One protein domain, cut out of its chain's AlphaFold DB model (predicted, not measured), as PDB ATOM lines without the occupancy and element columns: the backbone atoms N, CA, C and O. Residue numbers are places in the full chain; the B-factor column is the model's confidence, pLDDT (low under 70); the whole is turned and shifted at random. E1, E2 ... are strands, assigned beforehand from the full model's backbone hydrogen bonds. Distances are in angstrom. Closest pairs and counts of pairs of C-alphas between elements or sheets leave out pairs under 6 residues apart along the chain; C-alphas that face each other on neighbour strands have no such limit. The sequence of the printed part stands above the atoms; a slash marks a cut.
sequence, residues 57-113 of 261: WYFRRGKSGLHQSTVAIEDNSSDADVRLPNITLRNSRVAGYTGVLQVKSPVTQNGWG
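Overview. This is residues 57 to 113 of the 261 residues of the protein "Peptidase S74 domain-containing protein" of Bacillus cereus (UniProt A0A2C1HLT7). A single twisted sheet of five strands, E1 to E5, stands side by side in chain order as one antiparallel meander, each strand the antiparallel neighbour of the one before. The loops at residues 61 to 69 and 93 to 100 reach out at opposite ends of the longest axis, and a tail, residues 105 to 113, follows the edge strand E5. The 57 printed residues include five named strands and no named helix; the class is all strand, though under half of the residues, 26, are in named elements. The whole is compact, with a radius of gyration of the C-alphas of 11.7 A, and elongated, spanning 38 by 22 by 13 A.

Arrangement. E1, residues 57 to 60, is an edge strand and forms a hairpin with E2, residues 70 to 75, at 174 degrees; N 59 and O 71 are 2.8 A apart, within hydrogen-bond range. E2 forms a hairpin with E3, residues 79 to 84, also at 174 degrees, with N 81 and O 74 at 2.8 A. E3 and E4, residues 87 to 92, form a hairpin at 166 degrees, with N 82 and O 89 at 2.8 A. E4 and the edge strand E5, residues 101 to 104, form a hairpin at 139 degrees, with N 88 and O 104 at 2.8 A. E1 and E5 are apart, as are E2 and E5. From edge to edge the strands' lines turn by 45 degrees.

Along the chain. E1 begins at C-alpha 57, (-9.006, 35.500, 40.986), and measures 9.9 A. E2, E3 and E4 measure 15.6 A, 15.2 A and 15.5 A. E5 measures 9.7 A and ends at C-alpha 104, (-14.439, 20.811, 50.994).

Size, cuts and confidence. The two C-alphas farthest apart, those of Gly 62 and Gly 96, are 37.8 A apart. The printed part has no cut and no long link. Its mean pLDDT is 81.3, with residues 63 to 68 and 106 to 113 under 70.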
ATOM      1  N   TRP A  57      -9.632  34.372  40.298       93.81
ATOM      2  CA  TRP A  57      -9.006  35.500  40.986       93.81
ATOM      3  C   TRP A  57      -8.188  35.001  42.176       93.81
ATOM      4  O   TRP A  57      -8.683  34.238  43.003       93.81
ATOM      5  N   TYR A  58      -6.931  35.442  42.278       90.56
ATOM      6  CA  TYR A  58      -5.981  34.967  43.287       90.56
ATOM      7  C   TYR A  58      -5.463  36.102  44.167       90.56
ATOM      8  O   TYR A  58      -4.867  37.058  43.676       90.56
ATOM      9  N   PHE A  59      -5.572  35.916  45.476       90.56
ATOM     10  CA  PHE A  59      -5.022  36.792  46.505       90.56
ATOM     11  C   PHE A  59      -3.942  36.017  47.255       90.56
ATOM     12  O   PHE A  59      -4.229  35.042  47.952       90.56
ATOM     13  N   ARG A  60      -2.676  36.398  47.068       85.69
ATOM     14  CA  ARG A  60      -1.525  35.614  47.537       85.69
ATOM     15  C   ARG A  60      -0.672  36.395  48.521       85.69
ATOM     16  O   ARG A  60      -0.307  37.538  48.262       85.69
ATOM     17  N   ARG A  61      -0.261  35.728  49.597       83.12
ATOM     18  CA  ARG A  61       0.845  36.184  50.446       83.12
ATOM     19  C   ARG A  61       2.148  35.543  49.957       83.12
ATOM     20  O   ARG A  61       2.339  34.337  50.121       83.12
ATOM     21  N   GLY A  62       3.049  36.346  49.386       75.75
ATOM     22  CA  GLY A  62       4.361  35.899  48.897       75.75
ATOM     23  C   GLY A  62       4.367  35.411  47.440       75.75
ATOM     24  O   GLY A  62       3.468  35.722  46.661       75.75
ATOM     25  N   LYS A  63       5.424  34.684  47.049       64.38
ATOM     26  CA  LYS A  63       5.621  34.216  45.663       64.38
ATOM     27  C   LYS A  63       4.610  33.128  45.263       64.38
ATOM     28  O   LYS A  63       4.100  32.390  46.101       64.38
ATOM     29  N   SER A  64       4.345  33.027  43.959       61.22
ATOM     30  CA  SER A  64       3.478  32.012  43.347       61.22
ATOM     31  C   SER A  64       3.935  30.584  43.674       61.22
ATOM     32  O   SER A  64       5.109  30.278  43.486       61.22
ATOM     33  N   GLY A  65       3.014  29.711  44.104       60.88
ATOM     34  CA  GLY A  65       3.257  28.262  44.229       60.88
ATOM     35  C   GLY A  65       2.774  27.609  45.529       60.88
ATOM     36  O   GLY A  65       2.659  26.391  45.582       60.88
ATOM     37  N   LEU A  66       2.443  28.384  46.567       60.09
ATOM     38  CA  LEU A  66       1.944  27.834  47.833       60.09
ATOM     39  C   LEU A  66       0.414  27.951  47.901       60.09
ATOM     40  O   LEU A  66      -0.132  29.022  48.174       60.09
ATOM     41  N   HIS A  67      -0.295  26.837  47.688       62.81
ATOM     42  CA  HIS A  67      -1.754  26.760  47.890       62.81
ATOM     43  C   HIS A  67      -2.163  27.242  49.296       62.81
ATOM     44  O   HIS A  67      -3.176  27.917  49.457       62.81
ATOM     45  N   GLN A  68      -1.301  27.004  50.288       66.56
ATOM     46  CA  GLN A  68      -1.477  27.380  51.693       66.56
ATOM     47  C   GLN A  68      -1.402  28.895  51.969       66.56
ATOM     48  O   GLN A  68      -1.686  29.331  53.082       66.56
ATOM     49  N   SER A  69      -1.000  29.721  50.998       77.00
ATOM     50  CA  SER A  69      -0.950  31.184  51.150       77.00
ATOM     51  C   SER A  69      -1.875  31.928  50.187       77.00
ATOM     52  O   SER A  69      -1.735  33.142  50.013       77.00
ATOM     53  N   THR A  70      -2.806  31.205  49.559       84.75
ATOM     54  CA  THR A  70      -3.714  31.742  48.548       84.75
ATOM     55  C   THR A  70      -5.155  31.721  49.049       84.75
ATOM     56  O   THR A  70      -5.679  30.660  49.380       84.75
ATOM     57  N   VAL A  71      -5.807  32.880  49.020       91.19
ATOM     58  CA  VAL A  71      -7.268  32.976  48.957       91.19
ATOM     59  C   VAL A  71      -7.647  33.124  47.486       91.19
ATOM     60  O   VAL A  71      -6.979  33.860  46.757       91.19
ATOM     61  N   ALA A  72      -8.654  32.398  47.014       91.69
ATOM     62  CA  ALA A  72      -9.079  32.467  45.620       91.69
ATOM     63  C   ALA A  72     -10.599  32.470  45.476       91.69
ATOM     64  O   ALA A  72     -11.305  31.887  46.296       91.69
ATOM     65  N   ILE A  73     -11.063  33.107  44.407       94.88
ATOM     66  CA  ILE A  73     -12.414  32.944  43.873       94.88
ATOM     67  C   ILE A  73     -12.241  32.221  42.540       94.88
ATOM     68  O   ILE A  73     -11.461  32.681  41.706       94.88
ATOM     69  N   GLU A  74     -12.896  31.077  42.375       93.06
ATOM     70  CA  GLU A  74     -12.733  30.207  41.206       93.06
ATOM     71  C   GLU A  74     -14.119  29.775  40.706       93.06
ATOM     72  O   GLU A  74     -14.885  29.167  41.450       93.06
ATOM     73  N   ASP A  75     -14.459  30.091  39.457       93.88
ATOM     74  CA  ASP A  75     -15.662  29.595  38.779       93.88
ATOM     75  C   ASP A  75     -15.253  28.785  37.548       93.88
ATOM     76  O   ASP A  75     -14.728  29.323  36.572       93.88
ATOM     77  N   ASN A  76     -15.488  27.474  37.596       90.38
ATOM     78  CA  ASN A  76     -15.133  26.551  36.516       90.38
ATOM     79  C   ASN A  76     -16.343  26.144  35.653       90.38
ATOM     80  O   ASN A  76     -16.320  25.098  35.005       90.38
ATOM     81  N   SER A  77     -17.416  26.945  35.659       89.50
ATOM     82  CA  SER A  77     -18.731  26.668  35.051       89.50
ATOM     83  C   SER A  77     -19.551  25.569  35.732       89.50
ATOM     84  O   SER A  77     -20.778  25.619  35.683       89.50
ATOM     85  N   SER A  78     -18.919  24.605  36.403       91.56
ATOM     86  CA  SER A  78     -19.622  23.579  37.189       91.56
ATOM     87  C   SER A  78     -19.777  23.995  38.645       91.56
ATOM     88  O   SER A  78     -20.846  23.845  39.220       91.56
ATOM     89  N   ASP A  79     -18.730  24.561  39.227       92.12
ATOM     90  CA  ASP A  79     -18.620  24.918  40.630       92.12
ATOM     91  C   ASP A  79     -18.139  26.363  40.757       92.12
ATOM     92  O   ASP A  79     -17.266  26.800  40.005       92.12
ATOM     93  N   ALA A  80     -18.706  27.072  41.728       93.25
ATOM     94  CA  ALA A  80     -18.242  28.369  42.188       93.25
ATOM     95  C   ALA A  80     -17.661  28.212  43.598       93.25
ATOM     96  O   ALA A  80     -18.368  27.831  44.538       93.25
ATOM     97  N   ASP A  81     -16.375  28.519  43.727       93.12
ATOM     98  CA  ASP A  81     -15.578  28.274  44.918       93.12
ATOM     99  C   ASP A  81     -15.040  29.573  45.512       93.12
ATOM    100  O   ASP A  81     -14.429  30.398  44.831       93.12
ATOM    101  N   VAL A  82     -15.174  29.690  46.831       93.62
ATOM    102  CA  VAL A  82     -14.326  30.553  47.652       93.62
ATOM    103  C   VAL A  82     -13.315  29.656  48.346       93.62
ATOM    104  O   VAL A  82     -13.631  28.923  49.290       93.62
ATOM    105  N   ARG A  83     -12.079  29.694  47.861       89.00
ATOM    106  CA  ARG A  83     -10.987  28.879  48.380       89.00
ATOM    107  C   ARG A  83     -10.198  29.652  49.423       89.00
ATOM    108  O   ARG A  83      -9.573  30.666  49.126       89.00
ATOM    109  N   LEU A  84     -10.177  29.117  50.631       87.81
ATOM    110  CA  LEU A  84      -9.247  29.470  51.693       87.81
ATOM    111  C   LEU A  84      -8.066  28.477  51.682       87.81
ATOM    112  O   LEU A  84      -8.175  27.400  51.091       87.81
ATOM    113  N   PRO A  85      -6.950  28.776  52.371       82.69
ATOM    114  CA  PRO A  85      -5.757  27.927  52.367       82.69
ATOM    115  C   PRO A  85      -5.990  26.433  52.618       82.69
ATOM    116  O   PRO A  85      -5.335  25.598  52.002       82.69
ATOM    117  N   ASN A  86      -6.922  26.103  53.518       80.38
ATOM    118  CA  ASN A  86      -7.163  24.733  53.979       80.38
ATOM    119  C   ASN A  86      -8.622  24.284  53.823       80.38
ATOM    120  O   ASN A  86      -8.962  23.169  54.209       80.38
ATOM    121  N   ILE A  87      -9.492  25.131  53.270       85.25
ATOM    122  CA  ILE A  87     -10.913  24.821  53.105       85.25
ATOM    123  C   ILE A  87     -11.469  25.537  51.879       85.25
ATOM    124  O   ILE A  87     -11.033  26.630  51.538       85.25
ATOM    125  N   THR A  88     -12.423  24.921  51.199       87.94
ATOM    126  CA  THR A  88     -13.138  25.504  50.064       87.94
ATOM    127  C   THR A  88     -14.617  25.537  50.397       87.94
ATOM    128  O   THR A  88     -15.192  24.508  50.755       87.94
ATOM    129  N   LEU A  89     -15.216  26.717  50.289       91.19
ATOM    130  CA  LEU A  89     -16.661  26.884  50.310       91.19
ATOM    131  C   LEU A  89     -17.138  26.814  48.865       91.19
ATOM    132  O   LEU A  89     -16.736  27.646  48.056       91.19
ATOM    133  N   ARG A  90     -17.953  25.812  48.545       91.31
ATOM    134  CA  ARG A  90     -18.407  25.543  47.180       91.31
ATOM    135  C   ARG A  90     -19.914  25.666  47.075       91.31
ATOM    136  O   ARG A  90     -20.644  25.088  47.882       91.31
ATOM    137  N   ASN A  91     -20.364  26.326  46.018       92.12
ATOM    138  CA  ASN A  91     -21.708  26.170  45.488       92.12
ATOM    139  C   ASN A  91     -21.619  25.554  44.090       92.12
ATOM    140  O   ASN A  91     -20.869  26.029  43.243       92.12
ATOM    141  N   SER A  92     -22.345  24.464  43.863       90.31
ATOM    142  CA  SER A  92     -22.231  23.691  42.626       90.31
ATOM    143  C   SER A  92     -23.470  23.849  41.760       90.31
ATOM    144  O   SER A  92     -24.587  23.864  42.259       90.31
ATOM    145  N   ARG A  93     -23.287  23.902  40.446       92.25
ATOM    146  CA  ARG A  93     -24.347  23.820  39.433       92.25
ATOM    147  C   ARG A  93     -24.607  22.374  39.000       92.25
ATOM    148  O   ARG A  93     -25.537  22.125  38.240       92.25
ATOM    149  N   VAL A  94     -23.824  21.412  39.498       88.62
ATOM    150  CA  VAL A  94     -24.027  19.981  39.240       88.62
ATOM    151  C   VAL A  94     -25.330  19.518  39.894       88.62
ATOM    152  O   VAL A  94     -25.601  19.811  41.063       88.62
ATOM    153  N   ALA A  95     -26.132  18.763  39.140       85.38
ATOM    154  CA  ALA A  95     -27.391  18.209  39.621       85.38
ATOM    155  C   ALA A  95     -27.188  17.417  40.927       85.38
ATOM    156  O   ALA A  95     -26.287  16.589  41.040       85.38
ATOM    157  N   GLY A  96     -28.036  17.687  41.923       80.38
ATOM    158  CA  GLY A  96     -27.922  17.101  43.265       80.38
ATOM    159  C   GLY A  96     -27.109  17.935  44.259       80.38
ATOM    160  O   GLY A  96     -27.285  17.750  45.456       80.38
ATOM    161  N   TYR A  97     -26.307  18.893  43.787       80.38
ATOM    162  CA  TYR A  97     -25.517  19.799  44.630       80.38
ATOM    163  C   TYR A  97     -25.898  21.281  44.475       80.38
ATOM    164  O   TYR A  97     -25.366  22.139  45.183       80.38
ATOM    165  N   THR A  98     -26.833  21.582  43.572       83.69
ATOM    166  CA  THR A  98     -27.382  22.925  43.367       83.69
ATOM    167  C   THR A  98     -28.094  23.447  44.604       83.69
ATOM    168  O   THR A  98     -28.906  22.746  45.199       83.69
ATOM    169  N   GLY A  99     -27.771  24.685  44.992       81.88
ATOM    170  CA  GLY A  99     -28.328  25.329  46.185       81.88
ATOM    171  C   GLY A  99     -27.723  24.856  47.511       81.88
ATOM    172  O   GLY A  99     -28.091  25.382  48.556       81.88
ATOM    173  N   VAL A 100     -26.773  23.916  47.493       84.25
ATOM    174  CA  VAL A 100     -26.133  23.384  48.703       84.25
ATOM    175  C   VAL A 100     -24.784  24.061  48.928       84.25
ATOM    176  O   VAL A 100     -23.940  24.111  48.030       84.25
ATOM    177  N   LEU A 101     -24.560  24.556  50.148       87.38
ATOM    178  CA  LEU A 101     -23.235  24.977  50.594       87.38
ATOM    179  C   LEU A 101     -22.406  23.738  50.942       87.38
ATOM    180  O   LEU A 101     -22.725  23.004  51.875       87.38
ATOM    181  N   GLN A 102     -21.321  23.524  50.208       87.12
ATOM    182  CA  GLN A 102     -20.370  22.455  50.476       87.12
ATOM    183  C   GLN A 102     -19.115  23.014  51.140       87.12
ATOM    184  O   GLN A 102     -18.596  24.057  50.745       87.12
ATOM    185  N   VAL A 103     -18.590  22.264  52.105       87.00
ATOM    186  CA  VAL A 103     -17.333  22.571  52.784       87.00
ATOM    187  C   VAL A 103     -16.325  21.472  52.459       87.00
ATOM    188  O   VAL A 103     -16.433  20.342  52.938       87.00
ATOM    189  N   LYS A 104     -15.361  21.787  51.593       82.44
ATOM    190  CA  LYS A 104     -14.439  20.811  50.994       82.44
ATOM    191  C   LYS A 104     -12.999  21.074  51.412       82.44
ATOM    192  O   LYS A 104     -12.608  22.213  51.651       82.44
ATOM    193  N   SER A 105     -12.182  20.026  51.448       76.31
ATOM    194  CA  SER A 105     -10.728  20.203  51.490       76.31
ATOM    195  C   SER A 105     -10.222  20.661  50.116       76.31
ATOM    196  O   SER A 105     -10.614  20.060  49.114       76.31
ATOM    197  N   PRO A 106      -9.328  21.663  50.032       66.12
ATOM    198  CA  PRO A 106      -8.746  22.090  48.764       66.12
ATOM    199  C   PRO A 106      -7.833  21.012  48.164       66.12
ATOM    200  O   PRO A 106      -7.664  20.979  46.948       66.12
ATOM    201  N   VAL A 107      -7.280  20.123  49.000       65.62
ATOM    202  CA  VAL A 107      -6.347  19.066  48.581       65.62
ATOM    203  C   VAL A 107      -7.102  17.839  48.090       65.62
ATOM    204  O   VAL A 107      -6.925  17.411  46.957       65.62
ATOM    205  N   THR A 108      -7.964  17.271  48.933       65.88
ATOM    206  CA  THR A 108      -8.630  16.002  48.605       65.88
ATOM    207  C   THR A 108      -9.934  16.197  47.850       65.88
ATOM    208  O   THR A 108     -10.503  15.219  47.378       65.88
ATOM    209  N   GLN A 109     -10.453  17.433  47.778       65.31
ATOM    210  CA  GLN A 109     -11.763  17.750  47.193       65.31
ATOM    211  C   GLN A 109     -12.908  16.909  47.788       65.31
ATOM    212  O   GLN A 109     -14.007  16.853  47.239       65.31
ATOM    213  N   ASN A 110     -12.672  16.289  48.945       63.78
ATOM    214  CA  ASN A 110     -13.644  15.505  49.681       63.78
ATOM    215  C   ASN A 110     -14.246  16.376  50.801       63.78
ATOM    216  O   ASN A 110     -13.577  17.258  51.355       63.78
ATOM    217  N   GLY A 111     -15.526  16.147  51.110       57.41
ATOM    218  CA  GLY A 111     -16.313  16.913  52.086       57.41
ATOM    219  C   GLY A 111     -15.953  16.594  53.538       57.41
ATOM    220  O   GLY A 111     -16.720  15.937  54.228       57.41
ATOM    221  N   TRP A 112     -14.774  17.032  53.985       55.28
ATOM    222  CA  TRP A 112     -14.242  16.748  55.327       55.28
ATOM    223  C   TRP A 112     -13.768  17.996  56.071       55.28
ATOM    224  O   TRP A 112     -12.904  17.917  56.944       55.28
ATOM    225  N   GLY A 113     -14.301  19.168  55.730       55.12
ATOM    226  CA  GLY A 113     -14.110  20.327  56.589       55.12
ATOM    227  C   GLY A 113     -14.893  20.124  57.882       55.12
ATOM    228  O   GLY A 113     -16.119  20.069  57.850       55.12
TER     229      GLY A 113